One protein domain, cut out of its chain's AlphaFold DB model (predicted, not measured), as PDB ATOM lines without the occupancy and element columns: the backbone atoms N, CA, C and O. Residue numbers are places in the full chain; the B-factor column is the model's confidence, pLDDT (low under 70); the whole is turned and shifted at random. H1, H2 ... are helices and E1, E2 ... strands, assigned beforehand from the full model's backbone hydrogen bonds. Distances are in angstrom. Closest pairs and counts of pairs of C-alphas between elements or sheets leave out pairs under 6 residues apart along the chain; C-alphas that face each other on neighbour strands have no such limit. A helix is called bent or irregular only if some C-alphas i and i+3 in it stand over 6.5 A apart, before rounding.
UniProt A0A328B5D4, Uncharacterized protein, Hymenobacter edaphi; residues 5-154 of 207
ATOM      1  N   ARG A   5     -21.844 -11.405  90.550       95.81
ATOM      2  CA  ARG A   5     -22.386 -12.766  90.592       95.81
ATOM      3  C   ARG A   5     -22.133 -13.421  91.940       95.81
ATOM      4  O   ARG A   5     -20.993 -13.451  92.409       95.81
ATOM      5  N   ILE A   6     -23.197 -13.965  92.522       97.44
ATOM      6  CA  ILE A   6     -23.157 -14.805  93.716       97.44
ATOM      7  C   ILE A   6     -23.438 -16.241  93.289       97.44
ATOM      8  O   ILE A   6     -24.478 -16.544  92.705       97.44
ATOM      9  N   LEU A   7     -22.485 -17.113  93.583       97.75
ATOM     10  CA  LEU A   7     -22.585 -18.548  93.404       97.75
ATOM     11  C   LEU A   7     -23.158 -19.157  94.684       97.75
ATOM     12  O   LEU A   7     -22.676 -18.868  95.782       97.75
ATOM     13  N   VAL A   8     -24.178 -19.992  94.528       97.81
ATOM     14  CA  VAL A   8     -24.878 -20.665  95.622       97.81
ATOM     15  C   VAL A   8     -24.683 -22.162  95.474       97.81
ATOM     16  O   VAL A   8     -24.889 -22.708  94.391       97.81
ATOM     17  N   ARG A   9     -24.305 -22.836  96.555       96.81
ATOM     18  CA  ARG A   9     -24.279 -24.300  96.625       96.81
ATOM     19  C   ARG A   9     -25.272 -24.754  97.680       96.81
ATOM     20  O   ARG A   9     -25.258 -24.229  98.791       96.81
ATOM     21  N   THR A  10     -26.103 -25.720  97.316       95.25
ATOM     22  CA  THR A  10     -26.980 -26.445  98.240       95.25
ATOM     23  C   THR A  10     -26.337 -27.782  98.577       95.25
ATOM     24  O   THR A  10     -25.500 -28.289  97.823       95.25
ATOM     25  N   THR A  11     -26.671 -28.347  99.731       81.88
ATOM     26  CA  THR A  11     -25.965 -29.524 100.256       81.88
ATOM     27  C   THR A  11     -26.861 -30.735 100.450       81.88
ATOM     28  O   THR A  11     -26.343 -31.850 100.551       81.88
ATOM     29  N   THR A  12     -28.183 -30.556 100.463       91.88
ATOM     30  CA  THR A  12     -29.099 -31.650 100.776       91.88
ATOM     31  C   THR A  12     -29.745 -32.279  99.535       91.88
ATOM     32  O   THR A  12     -30.055 -31.616  98.543       91.88
ATOM     33  N   ALA A  13     -29.952 -33.600  99.574       93.56
ATOM     34  CA  ALA A  13     -30.613 -34.332  98.488       93.56
ATOM     35  C   ALA A  13     -32.119 -34.021  98.427       93.56
ATOM     36  O   ALA A  13     -32.703 -33.935  97.350       93.56
ATOM     37  N   ASN A  14     -32.742 -33.813  99.587       93.38
ATOM     38  CA  ASN A  14     -34.151 -33.460  99.748       93.38
ATOM     39  C   ASN A  14     -34.512 -32.151  99.038       93.38
ATOM     40  O   ASN A  14     -35.582 -32.089  98.429       93.38
ATOM     41  N   PHE A  15     -33.620 -31.155  99.024       96.31
ATOM     42  CA  PHE A  15     -33.805 -29.970  98.187       96.31
ATOM     43  C   PHE A  15     -33.916 -30.327  96.706       96.31
ATOM     44  O   PHE A  15     -34.875 -29.927  96.051       96.31
ATOM     45  N   TRP A  16     -32.995 -31.139  96.179       96.56
ATOM     46  CA  TRP A  16     -33.012 -31.527  94.766       96.56
ATOM     47  C   TRP A  16     -34.195 -32.427  94.402       96.56
ATOM     48  O   TRP A  16     -34.758 -32.288  93.317       96.56
ATOM     49  N   TRP A  17     -34.644 -33.299  95.307       95.94
ATOM     50  CA  TRP A  17     -35.877 -34.066  95.103       95.94
ATOM     51  C   TRP A  17     -37.090 -33.149  94.945       95.94
ATOM     52  O   TRP A  17     -37.904 -33.359  94.046       95.94
ATOM     53  N   GLY A  18     -37.188 -32.126  95.796       95.62
ATOM     54  CA  GLY A  18     -38.234 -31.111  95.736       95.62
ATOM     55  C   GLY A  18     -38.139 -30.227  94.491       95.62
ATOM     56  O   GLY A  18     -39.138 -30.029  93.803       95.62
ATOM     57  N   ALA A  19     -36.936 -29.762  94.146       95.75
ATOM     58  CA  ALA A  19     -36.672 -28.950  92.955       95.75
ATOM     59  C   ALA A  19     -37.037 -29.681  91.652       95.75
ATOM     60  O   ALA A  19     -37.486 -29.058  90.696       95.75
ATOM     61  N   TYR A  20     -36.899 -31.012  91.620       96.62
ATOM     62  CA  TYR A  20     -37.337 -31.842  90.495       96.62
ATOM     63  C   TYR A  20     -38.785 -32.339  90.592       96.62
ATOM     64  O   TYR A  20     -39.228 -33.090  89.724       96.62
ATOM     65  N   GLY A  21     -39.539 -31.939  91.619       94.94
ATOM     66  CA  GLY A  21     -40.936 -32.336  91.806       94.94
ATOM     67  C   GLY A  21     -41.132 -33.827  92.091       94.94
ATOM     68  O   GLY A  21     -42.207 -34.363  91.835       94.94
ATOM     69  N   LEU A  22     -40.101 -34.513  92.596       94.50
ATOM     70  CA  LEU A  22     -40.186 -35.914  93.029       94.50
ATOM     71  C   LEU A  22     -40.929 -36.041  94.369       94.50
ATOM     72  O   LEU A  22     -41.531 -37.073  94.663       94.50
ATOM     73  N   THR A  23     -40.887 -34.978  95.172       93.12
ATOM     74  CA  THR A  23     -41.578 -34.801  96.454       93.12
ATOM     75  C   THR A  23     -41.912 -33.317  96.641       93.12
ATOM     76  O   THR A  23     -41.588 -32.498  95.777       93.12
ATOM     77  N   ASN A  24     -42.561 -32.955  97.750       91.81
ATOM     78  CA  ASN A  24     -42.722 -31.551  98.132       91.81
ATOM     79  C   ASN A  24     -41.355 -30.855  98.207       91.81
ATOM     80  O   ASN A  24     -40.349 -31.480  98.549       91.81
ATOM     81  N   GLN A  25     -41.326 -29.558  97.909       94.50
ATOM     82  CA  GLN A  25     -40.136 -28.737  98.116       94.50
ATOM     83  C   GLN A  25     -39.666 -28.796  99.578       94.50
ATOM     84  O   GLN A  25     -40.449 -29.086 100.488       94.50
ATOM     85  N   ALA A  26     -38.370 -28.559  99.784       94.50
ATOM     86  CA  ALA A  26     -37.778 -28.627 101.110       94.50
ATOM     87  C   ALA A  26     -38.347 -27.531 102.019       94.50
ATOM     88  O   ALA A  26     -38.722 -26.455 101.567       94.50
ATOM     89  N   ASP A  27     -38.406 -27.820 103.310       95.94
ATOM     90  CA  ASP A  27     -38.845 -26.874 104.336       95.94
ATOM     91  C   ASP A  27     -37.746 -25.850 104.667       95.94
ATOM     92  O   ASP A  27     -38.020 -24.682 104.942       95.94
ATOM     93  N   TRP A  28     -36.489 -26.276 104.556       96.81
ATOM     94  CA  TRP A  28     -35.298 -25.460 104.754       96.81
ATOM     95  C   TRP A  28     -34.130 -25.996 103.907       96.81
ATOM     96  O   TRP A  28     -34.170 -27.142 103.452       96.81
ATOM     97  N   GLU A  29     -33.094 -25.182 103.698       97.50
ATOM     98  CA  GLU A  29     -31.841 -25.589 103.048       97.50
ATOM     99  C   GLU A  29     -30.646 -24.764 103.550       97.50
ATOM    100  O   GLU A  29     -30.719 -23.536 103.648       97.50
ATOM    101  N   ASP A  30     -29.512 -25.425 103.788       96.56
ATOM    102  CA  ASP A  30     -28.236 -24.751 104.024       96.56
ATOM    103  C   ASP A  30     -27.615 -24.274 102.705       96.56
ATOM    104  O   ASP A  30     -27.349 -25.057 101.790       96.56
ATOM    105  N   LEU A  31     -27.307 -22.981 102.631       97.19
ATOM    106  CA  LEU A  31     -26.703 -22.353 101.462       97.19
ATOM    107  C   LEU A  31     -25.250 -21.982 101.745       97.19
ATOM    108  O   LEU A  31     -24.952 -21.240 102.686       97.19
ATOM    109  N   GLU A  32     -24.333 -22.427 100.886       96.31
ATOM    110  CA  GLU A  32     -22.990 -21.852 100.808       96.31
ATOM    111  C   GLU A  32     -22.954 -20.757  99.747       96.31
ATOM    112  O   GLU A  32     -23.337 -20.985  98.601       96.31
ATOM    113  N   LEU A  33     -22.460 -19.580 100.128       96.88
ATOM    114  CA  LEU A  33     -22.416 -18.404  99.267       96.88
ATOM    115  C   LEU A  33     -20.964 -18.034  98.959       96.88
ATOM    116  O   LEU A  33     -20.150 -17.866  99.875       96.88
ATOM    117  N   CYS A  34     -20.657 -17.848  97.678       96.44
ATOM    118  CA  CYS A  34     -19.355 -17.398  97.188       96.44
ATOM    119  C   CYS A  34     -19.524 -16.340  96.095       96.44
ATOM    120  O   CYS A  34     -20.498 -16.351  95.348       96.44
ATOM    121  N   TYR A  35     -18.554 -15.447  95.946       95.50
ATOM    122  CA  TYR A  35     -18.434 -14.635  94.738       95.50
ATOM    123  C   TYR A  35     -17.943 -15.493  93.561       95.50
ATOM    124  O   TYR A  35     -17.300 -16.522  93.763       95.50
ATOM    125  N   GLU A  36     -18.178 -15.049  92.322       92.12
ATOM    126  CA  GLU A  36     -17.698 -15.733  91.101       92.12
ATOM    127  C   GLU A  36     -16.179 -15.996  91.098       92.12
ATOM    128  O   GLU A  36     -15.723 -17.001  90.561       92.12
ATOM    129  N   GLY A  37     -15.392 -15.146  91.771       88.44
ATOM    130  CA  GLY A  37     -13.949 -15.343  91.967       88.44
ATOM    131  C   GLY A  37     -13.566 -16.448  92.963       88.44
ATOM    132  O   GLY A  37     -12.381 -16.631  93.230       88.44
ATOM    133  N   GLY A  38     -14.539 -17.158  93.542       89.50
ATOM    134  CA  GLY A  38     -14.340 -18.217  94.534       89.50
ATOM    135  C   GLY A  38     -14.159 -17.721  95.972       89.50
ATOM    136  O   GLY A  38     -14.050 -18.534  96.888       89.50
ATOM    137  N   GLU A  39     -14.143 -16.406  96.195       93.19
ATOM    138  CA  GLU A  39     -14.108 -15.835  97.540       93.19
ATOM    139  C   GLU A  39     -15.395 -16.186  98.298       93.19
ATOM    140  O   GLU A  39     -16.505 -15.927  97.830       93.19
ATOM    141  N   ARG A  40     -15.241 -16.785  99.481       93.81
ATOM    142  CA  ARG A  40     -16.361 -17.223 100.315       93.81
ATOM    143  C   ARG A  40     -17.039 -16.025 100.978       93.81
ATOM    144  O   ARG A  40     -16.407 -15.308 101.747       93.81
ATOM    145  N   ILE A  41     -18.348 -15.897 100.771       94.31
ATOM    146  CA  ILE A  41     -19.209 -14.945 101.483       94.31
ATOM    147  C   ILE A  41     -19.638 -15.537 102.824       94.31
ATOM    148  O   ILE A  41     -19.641 -14.845 103.831       94.31
ATOM    149  N   GLY A  42     -20.007 -16.815 102.882       92.56
ATOM    150  CA  GLY A  42     -20.435 -17.423 104.141       92.56
ATOM    151  C   GLY A  42     -21.388 -18.589 103.952       92.56
ATOM    152  O   GLY A  42     -21.484 -19.155 102.866       92.56
ATOM    153  N   ARG A  43     -22.052 -18.965 105.044       93.31
ATOM    154  CA  ARG A  43     -23.166 -19.914 105.041       93.31
ATOM    155  C   ARG A  43     -24.365 -19.296 105.751       93.31
ATOM    156  O   ARG A  43     -24.171 -18.531 106.699       93.31
ATOM    157  N   VAL A  44     -25.554 -19.631 105.277       96.31
ATOM    158  CA  VAL A  44     -26.849 -19.230 105.844       96.31
ATOM    159  C   VAL A  44     -27.814 -20.408 105.739       96.31
ATOM    160  O   VAL A  44     -27.681 -21.197 104.805       96.31
ATOM    161  N   CYS A  45     -28.775 -20.519 106.653       97.12
ATOM    162  CA  CYS A  45     -29.894 -21.451 106.499       97.12
ATOM    163  C   CYS A  45     -31.092 -20.685 105.941       97.12
ATOM    164  O   CYS A  45     -31.516 -19.679 106.510       97.12
ATOM    165  N   LEU A  46     -31.624 -21.133 104.811       98.38
ATOM    166  CA  LEU A  46     -32.849 -20.610 104.231       98.38
ATOM    167  C   LEU A  46     -34.028 -21.434 104.734       98.38
ATOM    168  O   LEU A  46     -34.060 -22.641 104.532       98.38
ATOM    169  N   ASN A  47     -35.010 -20.775 105.335       98.06
ATOM    170  CA  ASN A  47     -36.187 -21.405 105.918       98.06
ATOM    171  C   ASN A  47     -37.451 -20.898 105.222       98.06
ATOM    172  O   ASN A  47     -37.633 -19.683 105.076       98.06
ATOM    173  N   GLY A  48     -38.320 -21.823 104.819       96.94
ATOM    174  CA  GLY A  48     -39.685 -21.519 104.403       96.94
ATOM    175  C   GLY A  48     -40.608 -21.311 105.604       96.94
ATOM    176  O   GLY A  48     -40.317 -21.737 106.727       96.94
ATOM    177  N   LYS A  49     -41.757 -20.670 105.376       96.94
ATOM    178  CA  LYS A  49     -42.749 -20.429 106.432       96.94
ATOM    179  C   LYS A  49     -43.286 -21.705 107.054       96.94
ATOM    180  O   LYS A  49     -43.557 -21.699 108.253       96.94
ATOM    181  N   GLU A  50     -43.472 -22.766 106.269       96.06
ATOM    182  CA  GLU A  50     -44.061 -24.008 106.768       96.06
ATOM    183  C   GLU A  50     -43.173 -24.646 107.835       96.06
ATOM    184  O   GLU A  50     -43.654 -24.901 108.937       96.06
ATOM    185  N   TYR A  51     -41.867 -24.737 107.566       96.25
ATOM    186  CA  TYR A  51     -40.865 -25.213 108.521       96.25
ATOM    187  C   TYR A  51     -40.987 -24.538 109.886       96.25
ATOM    188  O   TYR A  51     -41.074 -25.181 110.934       96.25
ATOM    189  N   LEU A  52     -40.993 -23.207 109.865       96.69
ATOM    190  CA  LEU A  52     -40.959 -22.427 111.085       96.69
ATOM    191  C   LEU A  52     -42.317 -22.446 111.795       96.69
ATOM    192  O   LEU A  52     -42.384 -22.511 113.021       96.69
ATOM    193  N   ARG A  53     -43.421 -22.439 111.040       97.00
ATOM    194  CA  ARG A  53     -44.773 -22.568 111.592       97.00
ATOM    195  C   ARG A  53     -44.945 -23.882 112.348       97.00
ATOM    196  O   ARG A  53     -45.541 -23.865 113.424       97.00
ATOM    197  N   ASP A  54     -44.408 -24.971 111.814       96.31
ATOM    198  CA  ASP A  54     -44.488 -26.293 112.433       96.31
ATOM    199  C   ASP A  54     -43.675 -26.373 113.733       96.31
ATOM    200  O   ASP A  54     -44.096 -27.039 114.680       96.31
ATOM    201  N   ALA A  55     -42.562 -25.636 113.830       94.56
ATOM    202  CA  ALA A  55     -41.746 -25.553 115.044       94.56
ATOM    203  C   ALA A  55     -42.353 -24.655 116.143       94.56
ATOM    204  O   ALA A  55     -42.047 -24.816 117.328       94.56
ATOM    205  N   LEU A  56     -43.221 -23.700 115.785       95.81
ATOM    206  CA  LEU A  56     -43.714 -22.671 116.709       95.81
ATOM    207  C   LEU A  56     -44.373 -23.225 117.993       95.81
ATOM    208  O   LEU A  56     -44.075 -22.681 119.059       95.81
ATOM    209  N   PRO A  57     -45.237 -24.263 117.969       96.38
ATOM    210  CA  PRO A  57     -45.865 -24.772 119.189       96.38
ATOM    211  C   PRO A  57     -44.863 -25.292 120.226       96.38
ATOM    212  O   PRO A  57     -45.052 -25.070 121.422       96.38
ATOM    213  N   GLU A  58     -43.794 -25.959 119.779       95.69
ATOM    214  CA  GLU A  58     -42.727 -26.450 120.659       95.69
ATOM    215  C   GLU A  58     -41.929 -25.281 121.245       95.69
ATOM    216  O   GLU A  58     -41.762 -25.192 122.460       95.69
ATOM    217  N   LEU A  59     -41.548 -24.316 120.402       95.31
ATOM    218  CA  LEU A  59     -40.822 -23.110 120.817       95.31
ATOM    219  C   LEU A  59     -41.613 -22.262 121.825       95.31
ATOM    220  O   LEU A  59     -41.042 -21.657 122.727       95.31
ATOM    221  N   GLN A  60     -42.941 -22.218 121.711       95.38
ATOM    222  CA  GLN A  60     -43.801 -21.522 122.673       95.38
ATOM    223  C   GLN A  60     -43.882 -22.216 124.035       95.38
ATOM    224  O   GLN A  60     -44.197 -21.562 125.033       95.38
ATOM    225  N   ALA A  61     -43.651 -23.528 124.076       95.81
ATOM    226  CA  ALA A  61     -43.667 -24.299 125.308       95.81
ATOM    227  C   ALA A  61     -42.357 -24.163 126.103       95.81
ATOM    228  O   ALA A  61     -42.369 -24.422 127.309       95.81
ATOM    229  N   ASP A  62     -41.262 -23.722 125.470       95.88
ATOM    230  CA  ASP A  62     -39.969 -23.497 126.118       95.88
ATOM    231  C   ASP A  62     -39.780 -22.020 126.539       95.88
ATOM    232  O   ASP A  62     -39.665 -21.125 125.695       95.88
ATOM    233  N   PRO A  63     -39.695 -21.715 127.851       94.50
ATOM    234  CA  PRO A  63     -39.413 -20.364 128.331       94.50
ATOM    235  C   PRO A  63     -38.090 -19.765 127.828       94.50
ATOM    236  O   PRO A  63     -37.988 -18.536 127.767       94.50
ATOM    237  N   ALA A  64     -37.091 -20.592 127.495       94.94
ATOM    238  CA  ALA A  64     -35.810 -20.137 126.959       94.94
ATOM    239  C   ALA A  64     -35.952 -19.552 125.544       94.94
ATOM    240  O   ALA A  64     -35.258 -18.596 125.203       94.94
ATOM    241  N   GLU A  65     -36.925 -20.038 124.772       95.00
ATOM    242  CA  GLU A  65     -37.142 -19.671 123.368       95.00
ATOM    243  C   GLU A  65     -38.146 -18.529 123.182       95.00
ATOM    244  O   GLU A  65     -38.492 -18.147 122.065       95.00
ATOM    245  N   LYS A  66     -38.601 -17.902 124.273       94.62
ATOM    246  CA  LYS A  66     -39.643 -16.865 124.236       94.62
ATOM    247  C   LYS A  66     -39.349 -15.730 123.245       94.62
ATOM    248  O   LYS A  66     -40.271 -15.236 122.595       94.62
ATOM    249  N   ALA A  67     -38.095 -15.285 123.157       94.19
ATOM    250  CA  ALA A  67     -37.701 -14.223 122.230       94.19
ATOM    251  C   ALA A  67     -37.761 -14.692 120.767       94.19
ATOM    252  O   ALA A  67     -38.283 -13.964 119.922       94.19
ATOM    253  N   TYR A  68     -37.290 -15.913 120.501       95.31
ATOM    254  CA  TYR A  68     -37.352 -16.549 119.187       95.31
ATOM    255  C   TYR A  68     -38.806 -16.741 118.747       95.31
ATOM    256  O   TYR A  68     -39.207 -16.255 117.693       95.31
ATOM    257  N   ALA A  69     -39.641 -17.339 119.601       96.50
ATOM    258  CA  ALA A  69     -41.056 -17.573 119.327       96.50
ATOM    259  C   ALA A  69     -41.828 -16.272 119.033       96.50
ATOM    260  O   ALA A  69     -42.666 -16.237 118.134       96.50
ATOM    261  N   ALA A  70     -41.538 -15.182 119.755       96.19
ATOM    262  CA  ALA A  70     -42.183 -13.887 119.523       96.19
ATOM    263  C   ALA A  70     -41.767 -13.249 118.184       96.19
ATOM    264  O   ALA A  70     -42.611 -12.713 117.456       96.19
ATOM    265  N   ALA A  71     -40.477 -13.318 117.840       96.44
ATOM    266  CA  ALA A  71     -39.986 -12.865 116.540       96.44
ATOM    267  C   ALA A  71     -40.605 -13.690 115.407       96.44
ATOM    268  O   ALA A  71     -41.086 -13.138 114.419       96.44
ATOM    269  N   LEU A  72     -40.687 -15.004 115.606       96.56
ATOM    270  CA  LEU A  72     -41.235 -15.917 114.627       96.56
ATOM    271  C   LEU A  72     -42.722 -15.667 114.353       96.56
ATOM    272  O   LEU A  72     -43.135 -15.616 113.198       96.56
ATOM    273  N   GLN A  73     -43.530 -15.432 115.390       96.31
ATOM    274  CA  GLN A  73     -44.933 -15.033 115.220       96.31
ATOM    275  C   GLN A  73     -45.090 -13.761 114.385       96.31
ATOM    276  O   GLN A  73     -46.008 -13.669 113.572       96.31
ATOM    277  N   THR A  74     -44.202 -12.787 114.597       96.00
ATOM    278  CA  THR A  74     -44.210 -11.530 113.842       96.00
ATOM    279  C   THR A  74     -43.921 -11.797 112.367       96.00
ATOM    280  O   THR A  74     -44.674 -11.348 111.508       96.00
ATOM    281  N   TYR A  75     -42.888 -12.590 112.080       96.81
ATOM    282  CA  TYR A  75     -42.534 -12.990 110.719       96.81
ATOM    283  C   TYR A  75     -43.646 -13.785 110.020       96.81
ATOM    284  O   TYR A  75     -43.955 -13.516 108.861       96.81
ATOM    285  N   LEU A  76     -44.291 -14.739 110.702       96.31
ATOM    286  CA  LEU A  76     -45.317 -15.587 110.081       96.31
ATOM    287  C   LEU A  76     -46.516 -14.775 109.556       96.31
ATOM    288  O   LEU A  76     -47.176 -15.207 108.605       96.31
ATOM    289  N   ALA A  77     -46.766 -13.598 110.135       95.06
ATOM    290  CA  ALA A  77     -47.789 -12.649 109.700       95.06
ATOM    291  C   ALA A  77     -47.315 -11.643 108.626       95.06
ATOM    292  O   ALA A  77     -48.143 -10.917 108.078       95.06
ATOM    293  N   ASP A  78     -46.017 -11.587 108.323       95.69
ATOM    294  CA  ASP A  78     -45.400 -10.662 107.364       95.69
ATOM    295  C   ASP A  78     -45.207 -11.326 105.983       95.69
ATOM    296  O   ASP A  78     -45.342 -12.538 105.827       95.69
ATOM    297  N   THR A  79     -44.909 -10.545 104.951       95.00
ATOM    298  CA  THR A  79     -44.619 -10.995 103.581       95.00
ATOM    299  C   THR A  79     -43.196 -10.668 103.130       95.00
ATOM    300  O   THR A  79     -42.851 -10.953 101.989       95.00
ATOM    301  N   GLY A  80     -42.382 -10.033 103.977       95.69
ATOM    302  CA  GLY A  80     -40.963  -9.783 103.709       95.69
ATOM    303  C   GLY A  80     -40.037 -10.897 104.202       95.69
ATOM    304  O   GLY A  80     -40.442 -11.760 104.982       95.69
ATOM    305  N   CYS A  81     -38.771 -10.841 103.784       96.81
ATOM    306  CA  CYS A  81     -37.708 -11.647 104.381       96.81
ATOM    307  C   CYS A  81     -37.342 -11.118 105.772       96.81
ATOM    308  O   CYS A  81     -37.166  -9.912 105.965       96.81
ATOM    309  N   HIS A  82     -37.183 -12.032 106.725       97.75
ATOM    310  CA  HIS A  82     -36.682 -11.753 108.071       97.75
ATOM    311  C   HIS A  82     -35.357 -12.479 108.295       97.75
ATOM    312  O   HIS A  82     -35.007 -13.399 107.554       97.75
ATOM    313  N   TYR A  83     -34.610 -12.055 109.313       97.50
ATOM    314  CA  TYR A  83     -33.311 -12.637 109.634       97.50
ATOM    315  C   TYR A  83     -33.208 -12.932 111.118       97.50
ATOM    316  O   TYR A  83     -33.531 -12.078 111.949       97.50
ATOM    317  N   TRP A  84     -32.699 -14.115 111.438       97.12
ATOM    318  CA  TRP A  84     -32.369 -14.488 112.803       97.12
ATOM    319  C   TRP A  84     -30.880 -14.767 112.938       97.12
ATOM    320  O   TRP A  84     -30.272 -15.416 112.091       97.12
ATOM    321  N   PHE A  85     -30.281 -14.237 114.000       96.25
ATOM    322  CA  PHE A  85     -28.836 -14.166 114.157       96.25
ATOM    323  C   PHE A  85     -28.386 -14.987 115.359       96.25
ATOM    324  O   PHE A  85     -28.807 -14.735 116.491       96.25
ATOM    325  N   TYR A  86     -27.472 -15.925 115.126       94.62
ATOM    326  CA  TYR A  86     -26.834 -16.705 116.181       94.62
ATOM    327  C   TYR A  86     -25.459 -16.122 116.465       94.62
ATOM    328  O   TYR A  86     -24.666 -15.918 115.545       94.62
ATOM    329  N   TYR A  87     -25.157 -15.875 117.734       95.19
ATOM    330  CA  TYR A  87     -23.904 -15.267 118.175       95.19
ATOM    331  C   TYR A  87     -23.118 -16.245 119.039       95.19
ATOM    332  O   TYR A  87     -23.703 -16.944 119.861       95.19
ATOM    333  N   ASP A  88     -21.795 -16.256 118.885       93.81
ATOM    334  CA  ASP A  88     -20.916 -16.907 119.854       93.81
ATOM    335  C   ASP A  88     -20.627 -15.988 121.045       93.81
ATOM    336  O   ASP A  88     -20.620 -14.755 120.941       93.81
ATOM    337  N   GLU A  89     -20.327 -16.605 122.184       91.12
ATOM    338  CA  GLU A  89     -19.821 -15.893 123.351       91.12
ATOM    339  C   GLU A  89     -18.329 -15.557 123.189       91.12
ATOM    340  O   GLU A  89     -17.537 -16.421 122.782       91.12
ATOM    341  N   PRO A  90     -17.903 -14.329 123.548       89.69
ATOM    342  CA  PRO A  90     -16.488 -13.990 123.621       89.69
ATOM    343  C   PRO A  90     -15.711 -14.993 124.485       89.69
ATOM    344  O   PRO A  90     -16.070 -15.246 125.632       89.69
ATOM    345  N   GLY A  91     -14.621 -15.543 123.945       87.56
ATOM    346  CA  GLY A  91     -13.782 -16.525 124.645       87.56
ATOM    347  C   GLY A  91     -14.150 -17.991 124.397       87.56
ATOM    348  O   GLY A  91     -13.445 -18.871 124.892       87.56
ATOM    349  N   SER A  92     -15.186 -18.276 123.601       91.94
ATOM    350  CA  SER A  92     -15.454 -19.631 123.111       91.94
ATOM    351  C   SER A  92     -14.245 -20.191 122.337       91.94
ATOM    352  O   SER A  92     -13.694 -19.493 121.480       91.94
ATOM    353  N   PRO A  93     -13.839 -21.461 122.550       90.94
ATOM    354  CA  PRO A  93     -12.785 -22.097 121.754       90.94
ATOM    355  C   PRO A  93     -13.178 -22.279 120.278       90.94
ATOM    356  O   PRO A  93     -12.314 -22.543 119.443       90.94
ATOM    357  N   TYR A  94     -14.467 -22.131 119.960       90.88
ATOM    358  CA  TYR A  94     -15.024 -22.214 118.611       90.88
ATOM    359  C   TYR A  94     -15.548 -20.864 118.106       90.88
ATOM    360  O   TYR A  94     -16.362 -20.849 117.187       90.88
ATOM    361  N   PHE A  95     -15.111 -19.753 118.714       93.81
ATOM    362  CA  PHE A  95     -15.564 -18.408 118.368       93.81
ATOM    363  C   PHE A  95     -15.395 -18.116 116.874       93.81
ATOM    364  O   PHE A  95     -14.292 -18.222 116.327       93.81
ATOM    365  N   TYR A  96     -16.485 -17.706 116.234       92.62
ATOM    366  CA  TYR A  96     -16.498 -17.332 114.830       92.62
ATOM    367  C   TYR A  96     -17.414 -16.129 114.578       92.62
ATOM    368  O   TYR A  96     -18.526 -16.058 115.091       92.62
ATOM    369  N   GLU A  97     -16.963 -15.207 113.729       93.94
ATOM    370  CA  GLU A  97     -17.774 -14.109 113.204       93.94
ATOM    371  C   GLU A  97     -17.944 -14.293 111.694       93.94
ATOM    372  O   GLU A  97     -16.966 -14.499 110.967       93.94
ATOM    373  N   ALA A  98     -19.179 -14.179 111.210       91.62
ATOM    374  CA  ALA A  98     -19.471 -14.192 109.787       91.62
ATOM    375  C   ALA A  98     -18.691 -13.073 109.069       91.62
ATOM    376  O   ALA A  98     -18.550 -11.968 109.607       91.62
ATOM    377  N   PRO A  99     -18.175 -13.311 107.851       90.06
ATOM    378  CA  PRO A  99     -17.261 -12.375 107.203       90.06
ATOM    379  C   PRO A  99     -17.988 -11.225 106.478       90.06
ATOM    380  O   PRO A  99     -17.327 -10.300 106.025       90.06
ATOM    381  N   TYR A 100     -19.324 -11.237 106.419       90.69
ATOM    382  CA  TYR A 100     -20.154 -10.144 105.896       90.69
ATOM    383  C   TYR A 100     -20.554  -9.131 106.984       90.69
ATOM    384  O   TYR A 100     -20.332  -9.363 108.181       90.69
ATOM    385  N   GLU A 101     -21.121  -7.994 106.576       92.38
ATOM    386  CA  GLU A 101     -21.681  -7.012 107.505       92.38
ATOM    387  C   GLU A 101     -23.006  -7.525 108.063       92.38
ATOM    388  O   GLU A 101     -23.903  -7.892 107.317       92.38
ATOM    389  N   ALA A 102     -23.124  -7.573 109.387       94.00
ATOM    390  CA  ALA A 102     -24.316  -8.046 110.077       94.00
ATOM    391  C   ALA A 102     -24.449  -7.355 111.444       94.00
ATOM    392  O   ALA A 102     -23.443  -6.873 111.982       94.00
ATOM    393  N   PRO A 103     -25.663  -7.296 112.026       95.56
ATOM    394  CA  PRO A 103     -25.882  -6.641 113.308       95.56
ATOM    395  C   PRO A 103     -25.001  -7.246 114.399       95.56
ATOM    396  O   PRO A 103     -24.981  -8.460 114.593       95.56
ATOM    397  N   ARG A 104     -24.280  -6.394 115.130       96.50
ATOM    398  CA  ARG A 104     -23.492  -6.814 116.291       96.50
ATOM    399  C   ARG A 104     -24.387  -6.906 117.528       96.50
ATOM    400  O   ARG A 104     -25.277  -6.078 117.705       96.50
ATOM    401  N   ASN A 105     -24.133  -7.883 118.393       94.69
ATOM    402  CA  ASN A 105     -24.812  -7.979 119.686       94.69
ATOM    403  C   ASN A 105     -24.292  -6.923 120.689       94.69
ATOM    404  O   ASN A 105     -23.407  -6.123 120.378       94.69
ATOM    405  N   ALA A 106     -24.806  -6.943 121.924       94.38
ATOM    406  CA  ALA A 106     -24.423  -5.998 122.983       94.38
ATOM    407  C   ALA A 106     -22.923  -6.025 123.354       94.38
ATOM    408  O   ALA A 106     -22.409  -5.044 123.884       94.38
ATOM    409  N   ASN A 107     -22.218  -7.116 123.040       93.81
ATOM    410  CA  ASN A 107     -20.778  -7.266 123.259       93.81
ATOM    411  C   ASN A 107     -19.947  -6.853 122.031       93.81
ATOM    412  O   ASN A 107     -18.732  -7.036 122.019       93.81
ATOM    413  N   GLY A 108     -20.584  -6.324 120.983       95.19
ATOM    414  CA  GLY A 108     -19.914  -5.928 119.750       95.19
ATOM    415  C   GLY A 108     -19.530  -7.099 118.844       95.19
ATOM    416  O   GLY A 108     -18.710  -6.900 117.957       95.19
ATOM    417  N   VAL A 109     -20.102  -8.291 119.023       96.06
ATOM    418  CA  VAL A 109     -19.788  -9.501 118.236       96.06
ATOM    419  C   VAL A 109     -20.773  -9.658 117.075       96.06
ATOM    420  O   VAL A 109     -21.979  -9.515 117.284       96.06
ATOM    421  N   LYS A 110     -20.284  -9.939 115.858       95.88
ATOM    422  CA  LYS A 110     -21.109 -10.325 114.696       95.88
ATOM    423  C   LYS A 110     -21.658 -11.749 114.855       95.88
ATOM    424  O   LYS A 110     -21.051 -12.555 115.557       95.88
ATOM    425  N   PRO A 111     -22.777 -12.093 114.201       95.44
ATOM    426  CA  PRO A 111     -23.277 -13.457 114.240       95.44
ATOM    427  C   PRO A 111     -22.259 -14.440 113.665       95.44
ATOM    428  O   PRO A 111     -21.536 -14.121 112.722       95.44
ATOM    429  N   ARG A 112     -22.251 -15.662 114.196       94.25
ATOM    430  CA  ARG A 112     -21.558 -16.809 113.596       94.25
ATOM    431  C   ARG A 112     -22.336 -17.390 112.416       94.25
ATOM    432  O   ARG A 112     -21.747 -17.991 111.522       94.25
ATOM    433  N   PHE A 113     -23.661 -17.255 112.460       92.81
ATOM    434  CA  PHE A 113     -24.603 -17.876 111.543       92.81
ATOM    435  C   PHE A 113     -25.897 -17.065 111.488       92.81
ATOM    436  O   PHE A 113     -26.278 -16.440 112.482       92.81
ATOM    437  N   THR A 114     -26.559 -17.098 110.338       96.38
ATOM    438  CA  THR A 114     -27.791 -16.354 110.088       96.38
ATOM    439  C   THR A 114     -28.802 -17.272 109.422       96.38
ATOM    440  O   THR A 114     -28.477 -17.908 108.416       96.38
ATOM    441  N   ASP A 115     -30.022 -17.282 109.948       97.56
ATOM    442  CA  ASP A 115     -31.180 -17.812 109.240       97.56
ATOM    443  C   ASP A 115     -31.793 -16.709 108.382       97.56
ATOM    444  O   ASP A 115     -31.994 -15.582 108.844       97.56
ATOM    445  N   ILE A 116     -32.132 -17.051 107.144       98.31
ATOM    446  CA  ILE A 116     -33.034 -16.284 106.294       98.31
ATOM    447  C   ILE A 116     -34.414 -16.916 106.434       98.31
ATOM    448  O   ILE A 116     -34.595 -18.098 106.141       98.31
ATOM    449  N   TRP A 117     -35.390 -16.136 106.876       98.25
ATOM    450  CA  TRP A 117     -36.789 -16.537 106.948       98.25
ATOM    451  C   TRP A 117     -37.516 -15.936 105.749       98.25
ATOM    452  O   TRP A 117     -37.799 -14.735 105.719       98.25
ATOM    453  N   HIS A 118     -37.755 -16.752 104.726       98.31
ATOM    454  CA  HIS A 118     -38.320 -16.308 103.453       98.31
ATOM    455  C   HIS A 118     -39.854 -16.341 103.489       98.31
ATOM    456  O   HIS A 118     -40.415 -17.194 104.174       98.31
ATOM    457  N   PRO A 119     -40.574 -15.445 102.793       97.38
ATOM    458  CA  PRO A 119     -42.036 -15.431 102.839       97.38
ATOM    459  C   PRO A 119     -42.724 -16.632 102.172       97.38
ATOM    460  O   PRO A 119     -43.888 -16.890 102.478       97.38
ATOM    461  N   ASP A 120     -42.029 -17.342 101.284       96.62
ATOM    462  CA  ASP A 120     -42.532 -18.572 100.657       96.62
ATOM    463  C   ASP A 120     -42.738 -19.690 101.688       96.62
ATOM    464  O   ASP A 120     -42.000 -19.814 102.664       96.62
ATOM    465  N   GLU A 121     -43.724 -20.554 101.444       95.69
ATOM    466  CA  GLU A 121     -44.017 -21.691 102.325       95.69
ATOM    467  C   GLU A 121     -42.913 -22.755 102.310       95.69
ATOM    468  O   GLU A 121     -42.604 -23.331 103.350       95.69
ATOM    469  N   ARG A 122     -42.294 -22.977 101.147       95.62
ATOM    470  CA  ARG A 122     -41.280 -24.008 100.900       95.62
ATOM    471  C   ARG A 122     -40.106 -23.419 100.114       95.62
ATOM    472  O   ARG A 122     -40.214 -22.341  99.534       95.62
ATOM    473  N   VAL A 123     -38.993 -24.144 100.074       96.19
ATOM    474  CA  VAL A 123     -37.730 -23.727  99.459       96.19
ATOM    475  C   VAL A 123     -37.534 -24.407  98.099       96.19
ATOM    476  O   VAL A 123     -37.246 -25.605  98.019       96.19
ATOM    477  N   GLY A 124     -37.688 -23.624  97.026       94.69
ATOM    478  CA  GLY A 124     -37.380 -23.992  95.637       94.69
ATOM    479  C   GLY A 124     -36.185 -23.231  95.048       94.69
ATOM    480  O   GLY A 124     -35.500 -22.484  95.750       94.69
ATOM    481  N   LEU A 125     -35.935 -23.390  93.741       95.56
ATOM    482  CA  LEU A 125     -34.820 -22.709  93.065       95.56
ATOM    483  C   LEU A 125     -35.039 -21.188  93.036       95.56
ATOM    484  O   LEU A 125     -34.128 -20.430  93.376       95.56
ATOM    485  N   ALA A 126     -36.248 -20.738  92.690       94.56
ATOM    486  CA  ALA A 126     -36.625 -19.327  92.690       94.56
ATOM    487  C   ALA A 126     -36.529 -18.709  94.093       94.56
ATOM    488  O   ALA A 126     -35.971 -17.623  94.240       94.56
ATOM    489  N   THR A 127     -36.984 -19.430  95.121       96.62
ATOM    490  CA  THR A 127     -36.879 -19.021  96.530       96.62
ATOM    491  C   THR A 127     -35.422 -18.794  96.937       96.62
ATOM    492  O   THR A 127     -35.093 -17.768  97.524       96.62
ATOM    493  N   VAL A 128     -34.514 -19.711  96.577       97.69
ATOM    494  CA  VAL A 128     -33.070 -19.552  96.829       97.69
ATOM    495  C   VAL A 128     -32.528 -18.301  96.141       97.69
ATOM    496  O   VAL A 128     -31.797 -17.520  96.752       97.69
ATOM    497  N   GLN A 129     -32.878 -18.092  94.871       97.06
ATOM    498  CA  GLN A 129     -32.409 -16.928  94.127       97.06
ATOM    499  C   GLN A 129     -32.908 -15.614  94.732       97.06
ATOM    500  O   GLN A 129     -32.123 -14.674  94.856       97.06
ATOM    501  N   ASP A 130     -34.185 -15.536  95.102       97.25
ATOM    502  CA  ASP A 130     -34.774 -14.337  95.698       97.25
ATOM    503  C   ASP A 130     -34.180 -14.041  97.081       97.25
ATOM    504  O   ASP A 130     -33.646 -12.952  97.311       97.25
ATOM    505  N   ALA A 131     -34.121 -15.053  97.952       98.06
ATOM    506  CA  ALA A 131     -33.521 -14.956  99.279       98.06
ATOM    507  C   ALA A 131     -32.073 -14.450  99.236       98.06
ATOM    508  O   ALA A 131     -31.688 -13.577 100.016       98.06
ATOM    509  N   VAL A 132     -31.257 -14.967  98.313       98.00
ATOM    510  CA  VAL A 132     -29.848 -14.567  98.193       98.00
ATOM    511  C   VAL A 132     -29.706 -13.153  97.628       98.00
ATOM    512  O   VAL A 132     -28.814 -12.426  98.070       98.00
ATOM    513  N   ARG A 133     -30.575 -12.714  96.705       97.62
ATOM    514  CA  ARG A 133     -30.590 -11.312  96.243       97.62
ATOM    515  C   ARG A 133     -30.934 -10.363  97.386       97.62
ATOM    516  O   ARG A 133     -30.257  -9.352  97.567       97.62
ATOM    517  N   GLU A 134     -31.949 -10.705  98.172       97.31
ATOM    518  CA  GLU A 134     -32.387  -9.902  99.310       97.31
ATOM    519  C   GLU A 134     -31.314  -9.848 100.409       97.31
ATOM    520  O   GLU A 134     -30.978  -8.767 100.898       97.31
ATOM    521  N   PHE A 135     -30.672 -10.980 100.706       97.56
ATOM    522  CA  PHE A 135     -29.522 -11.054 101.607       97.56
ATOM    523  C   PHE A 135     -28.346 -10.198 101.109       97.56
ATOM    524  O   PHE A 135     -27.753  -9.433 101.871       97.56
ATOM    525  N   ALA A 136     -28.015 -10.281  99.818       96.81
ATOM    526  CA  ALA A 136     -26.929  -9.511  99.217       96.81
ATOM    527  C   ALA A 136     -27.175  -8.000  99.302       96.81
ATOM    528  O   ALA A 136     -26.259  -7.226  99.603       96.81
ATOM    529  N   ARG A 137     -28.425  -7.578  99.100       96.06
ATOM    530  CA  ARG A 137     -28.847  -6.191  99.284       96.06
ATOM    531  C   ARG A 137     -28.706  -5.750 100.740       96.06
ATOM    532  O   ARG A 137     -28.166  -4.673 100.985       96.06
ATOM    533  N   ALA A 138     -29.164  -6.571 101.682       95.88
ATOM    534  CA  ALA A 138     -29.199  -6.239 103.104       95.88
ATOM    535  C   ALA A 138     -27.806  -6.194 103.761       95.88
ATOM    536  O   ALA A 138     -27.546  -5.303 104.568       95.88
ATOM    537  N   PHE A 139     -26.912  -7.123 103.408       96.44
ATOM    538  CA  PHE A 139     -25.670  -7.363 104.162       96.44
ATOM    539  C   PHE A 139     -24.384  -7.213 103.353       96.44
ATOM    540  O   PHE A 139     -23.306  -7.087 103.933       96.44
ATOM    541  N   LEU A 140     -24.464  -7.210 102.018       94.88
ATOM    542  CA  LEU A 140     -23.293  -7.057 101.143       94.88
ATOM    543  C   LEU A 140     -23.271  -5.703 100.421       94.88
ATOM    544  O   LEU A 140     -22.318  -5.402  99.706       94.88
ATOM    545  N   GLY A 141     -24.319  -4.886 100.579       93.25
ATOM    546  CA  GLY A 141     -24.451  -3.599  99.892       93.25
ATOM    547  C   GLY A 141     -24.631  -3.731  98.376       93.25
ATOM    548  O   GLY A 141     -24.379  -2.779  97.636       93.25
ATOM    549  N   LEU A 142     -25.054  -4.904  97.893       93.69
ATOM    550  CA  LEU A 142     -25.235  -5.183  96.472       93.69
ATOM    551  C   LEU A 142     -26.681  -4.898  96.065       93.69
ATOM    552  O   LEU A 142     -27.568  -5.721  96.265       93.69
ATOM    553  N   ALA A 143     -26.923  -3.730  95.467       90.44
ATOM    554  CA  ALA A 143     -28.262  -3.341  95.010       90.44
ATOM    555  C   ALA A 143     -28.801  -4.228  93.870       90.44
ATOM    556  O   ALA A 143     -30.011  -4.362  93.715       90.44
ATOM    557  N   ALA A 144     -27.907  -4.812  93.071       90.69
ATOM    558  CA  ALA A 144     -28.234  -5.792  92.047       90.69
ATOM    559  C   ALA A 144     -27.121  -6.840  91.972       90.69
ATOM    560  O   ALA A 144     -25.936  -6.495  91.936       90.69
ATOM    561  N   CYS A 145     -27.513  -8.110  91.933       94.88
ATOM    562  CA  CYS A 145     -26.617  -9.230  91.696       94.88
ATOM    563  C   CYS A 145     -27.320 -10.312  90.870       94.88
ATOM    564  O   CYS A 145     -28.545 -10.451  90.874       94.88
ATOM    565  N   GLU A 146     -26.522 -11.075  90.134       95.75
ATOM    566  CA  GLU A 146     -26.956 -12.320  89.512       95.75
ATOM    567  C   GLU A 146     -26.686 -13.465  90.494       95.75
ATOM    568  O   GLU A 146     -25.596 -13.552  91.061       95.75
ATOM    569  N   VAL A 147     -27.677 -14.328  90.713       96.81
ATOM    570  CA  VAL A 147     -27.563 -15.474  91.622       96.81
ATOM    571  C   VAL A 147     -27.582 -16.750  90.800       96.81
ATOM    572  O   VAL A 147     -28.538 -17.004  90.068       96.81
ATOM    573  N   ILE A 148     -26.526 -17.546  90.931       95.88
ATOM    574  CA  ILE A 148     -26.324 -18.772  90.164       95.88
ATOM    575  C   ILE A 148     -26.237 -19.933  91.144       95.88
ATOM    576  O   ILE A 148     -25.310 -20.003  91.948       95.88
ATOM    577  N   ILE A 149     -27.183 -20.865  91.057       95.50
ATOM    578  CA  ILE A 149     -27.097 -22.129  91.789       95.50
ATOM    579  C   ILE A 149     -26.096 -23.012  91.041       95.50
ATOM    580  O   ILE A 149     -26.331 -23.443  89.914       95.50
ATOM    581  N   THR A 150     -24.935 -23.203  91.652       94.00
ATOM    582  CA  THR A 150     -23.822 -23.981  91.109       94.00
ATOM    583  C   THR A 150     -23.903 -25.436  91.536       94.00
ATOM    584  O   THR A 150     -24.477 -25.752  92.573       94.00
ATOM    585  N   GLU A 151     -23.295 -26.308  90.730       90.62
ATOM    586  CA  GLU A 151     -23.241 -27.754  90.981       90.62
ATOM    587  C   GLU A 151     -24.630 -28.403  91.165       90.62
ATOM    588  O   GLU A 151     -24.829 -29.143  92.131       90.62
ATOM    589  N   PRO A 152     -25.602 -28.159  90.258       92.31
ATOM    590  CA  PRO A 152     -26.912 -28.780  90.383       92.31
ATOM    591  C   PRO A 152     -26.793 -30.305  90.378       92.31
ATOM    592  O   PRO A 152     -26.072 -30.875  89.550       92.31
ATOM    593  N   GLU A 153     -27.499 -30.973  91.292       94.56
ATOM    594  CA  GLU A 153     -27.520 -32.434  91.309       94.56
ATOM    595  C   GLU A 153     -28.156 -32.945  90.010       94.56
ATOM    596  O   GLU A 153     -29.277 -32.560  89.708       94.56
ATOM    597  N   PRO A 154     -27.501 -33.825  89.229       94.75
ATOM    598  CA  PRO A 154     -28.117 -34.364  88.022       94.75
ATOM    599  C   PRO A 154     -29.455 -35.052  88.325       94.75
ATOM    600  O   PRO A 154     -29.549 -35.812  89.293       94.75
TER     601      PRO A 154
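What this domain is: This is residues 5 to 154 of the 207 residues of an uncharacterized protein of Hymenobacter edaphi (UniProt A0A328B5D4). A strongly twisted sheet of six strands curls round one helix, H4, which packs on one of its faces. A helical hairpin, H2 and H3, reaches away from the sheet beyond the ends of E3, E5 and E4, a long loop of residues 87 to 112 joins E4 to E5, and the short helix H1 lies by the sheet near E2. The printed part has 150 residues, with four named helices and six named strands in the order E1 H1 E2 E3 H2 H3 E4 E5 H4 E6. The sheet, E4 E5 E3 E2 E1 E6 from edge to edge, is mixed, and the class is mixed, helices and strands. The whole is compact, with a radius of gyration of the C-alphas of 15.8 A and spans of 43 by 35 by 30 A.

Where its parts are: In the sheet, E4 is residues 82 to 86, E5 113 to 117, E3 40 to 47, 21.0 A long, E2 28 to 35, 22.4 A long, E1 5 to 10, 16.3 A long, and E6 145 to 149. H4 is residues 125 to 139, 21.0 A; H2 is 49 to 61, 19.3 A; H3 is 63 to 76, 19.8 A; H1 is 13 to 19. C-alpha 5, where E1 begins, is at (-22.386, -12.766, 90.592); C-alpha 125 of H4 is at (-34.820, -22.709, 93.065); C-alpha 149, where E6 ends, is at (-27.097, -22.129, 91.789).

How they stand to each other: E3 and E2 form an antiparallel hairpin, with N 29 and O 46 2.8 A apart. E1 is antiparallel to E2, with N 9 and O 32 at 2.9 A, and parallel to E6, with N 6 and O 146 at 2.8 A. E5 is parallel to E3, with N 47 and O 116 at 2.8 A, and forms an antiparallel hairpin with E4, with N 84 and O 115 at 3.1 A. The sheet and H4 form two layers, a sheet with a helix on one face; the C-alphas of Gln 129 and Val 147 in E6 are closest, at 5.6 A. H2 and H3 touch at a shallow tilt of 31 degrees, opposite ways, closest at the C-alphas of Leu 59 and Glu 65, 5.6 A. H1, H2 and H3 only graze the sheet, with residues 13 to 16, 49 to 52 and 68 to 76. H2 and H3 are irregular: C-alphas 54 and 57 are 7.1 A apart, and 64 and 67 7.8 A. Every O i to N i+4 pair is within hydrogen-bond range in H1 and H4, 7 of 9 in H2 and 8 of 10 in H3.

The domain as a whole: The C-alphas of Leu 22 and Asn 107, 45.9 A, are the two farthest apart. The printed part has no cut, and the link from E4 to E5, 26 residues, is long. The mean pLDDT of the printed part is 95.1, and no printed residue is under 70.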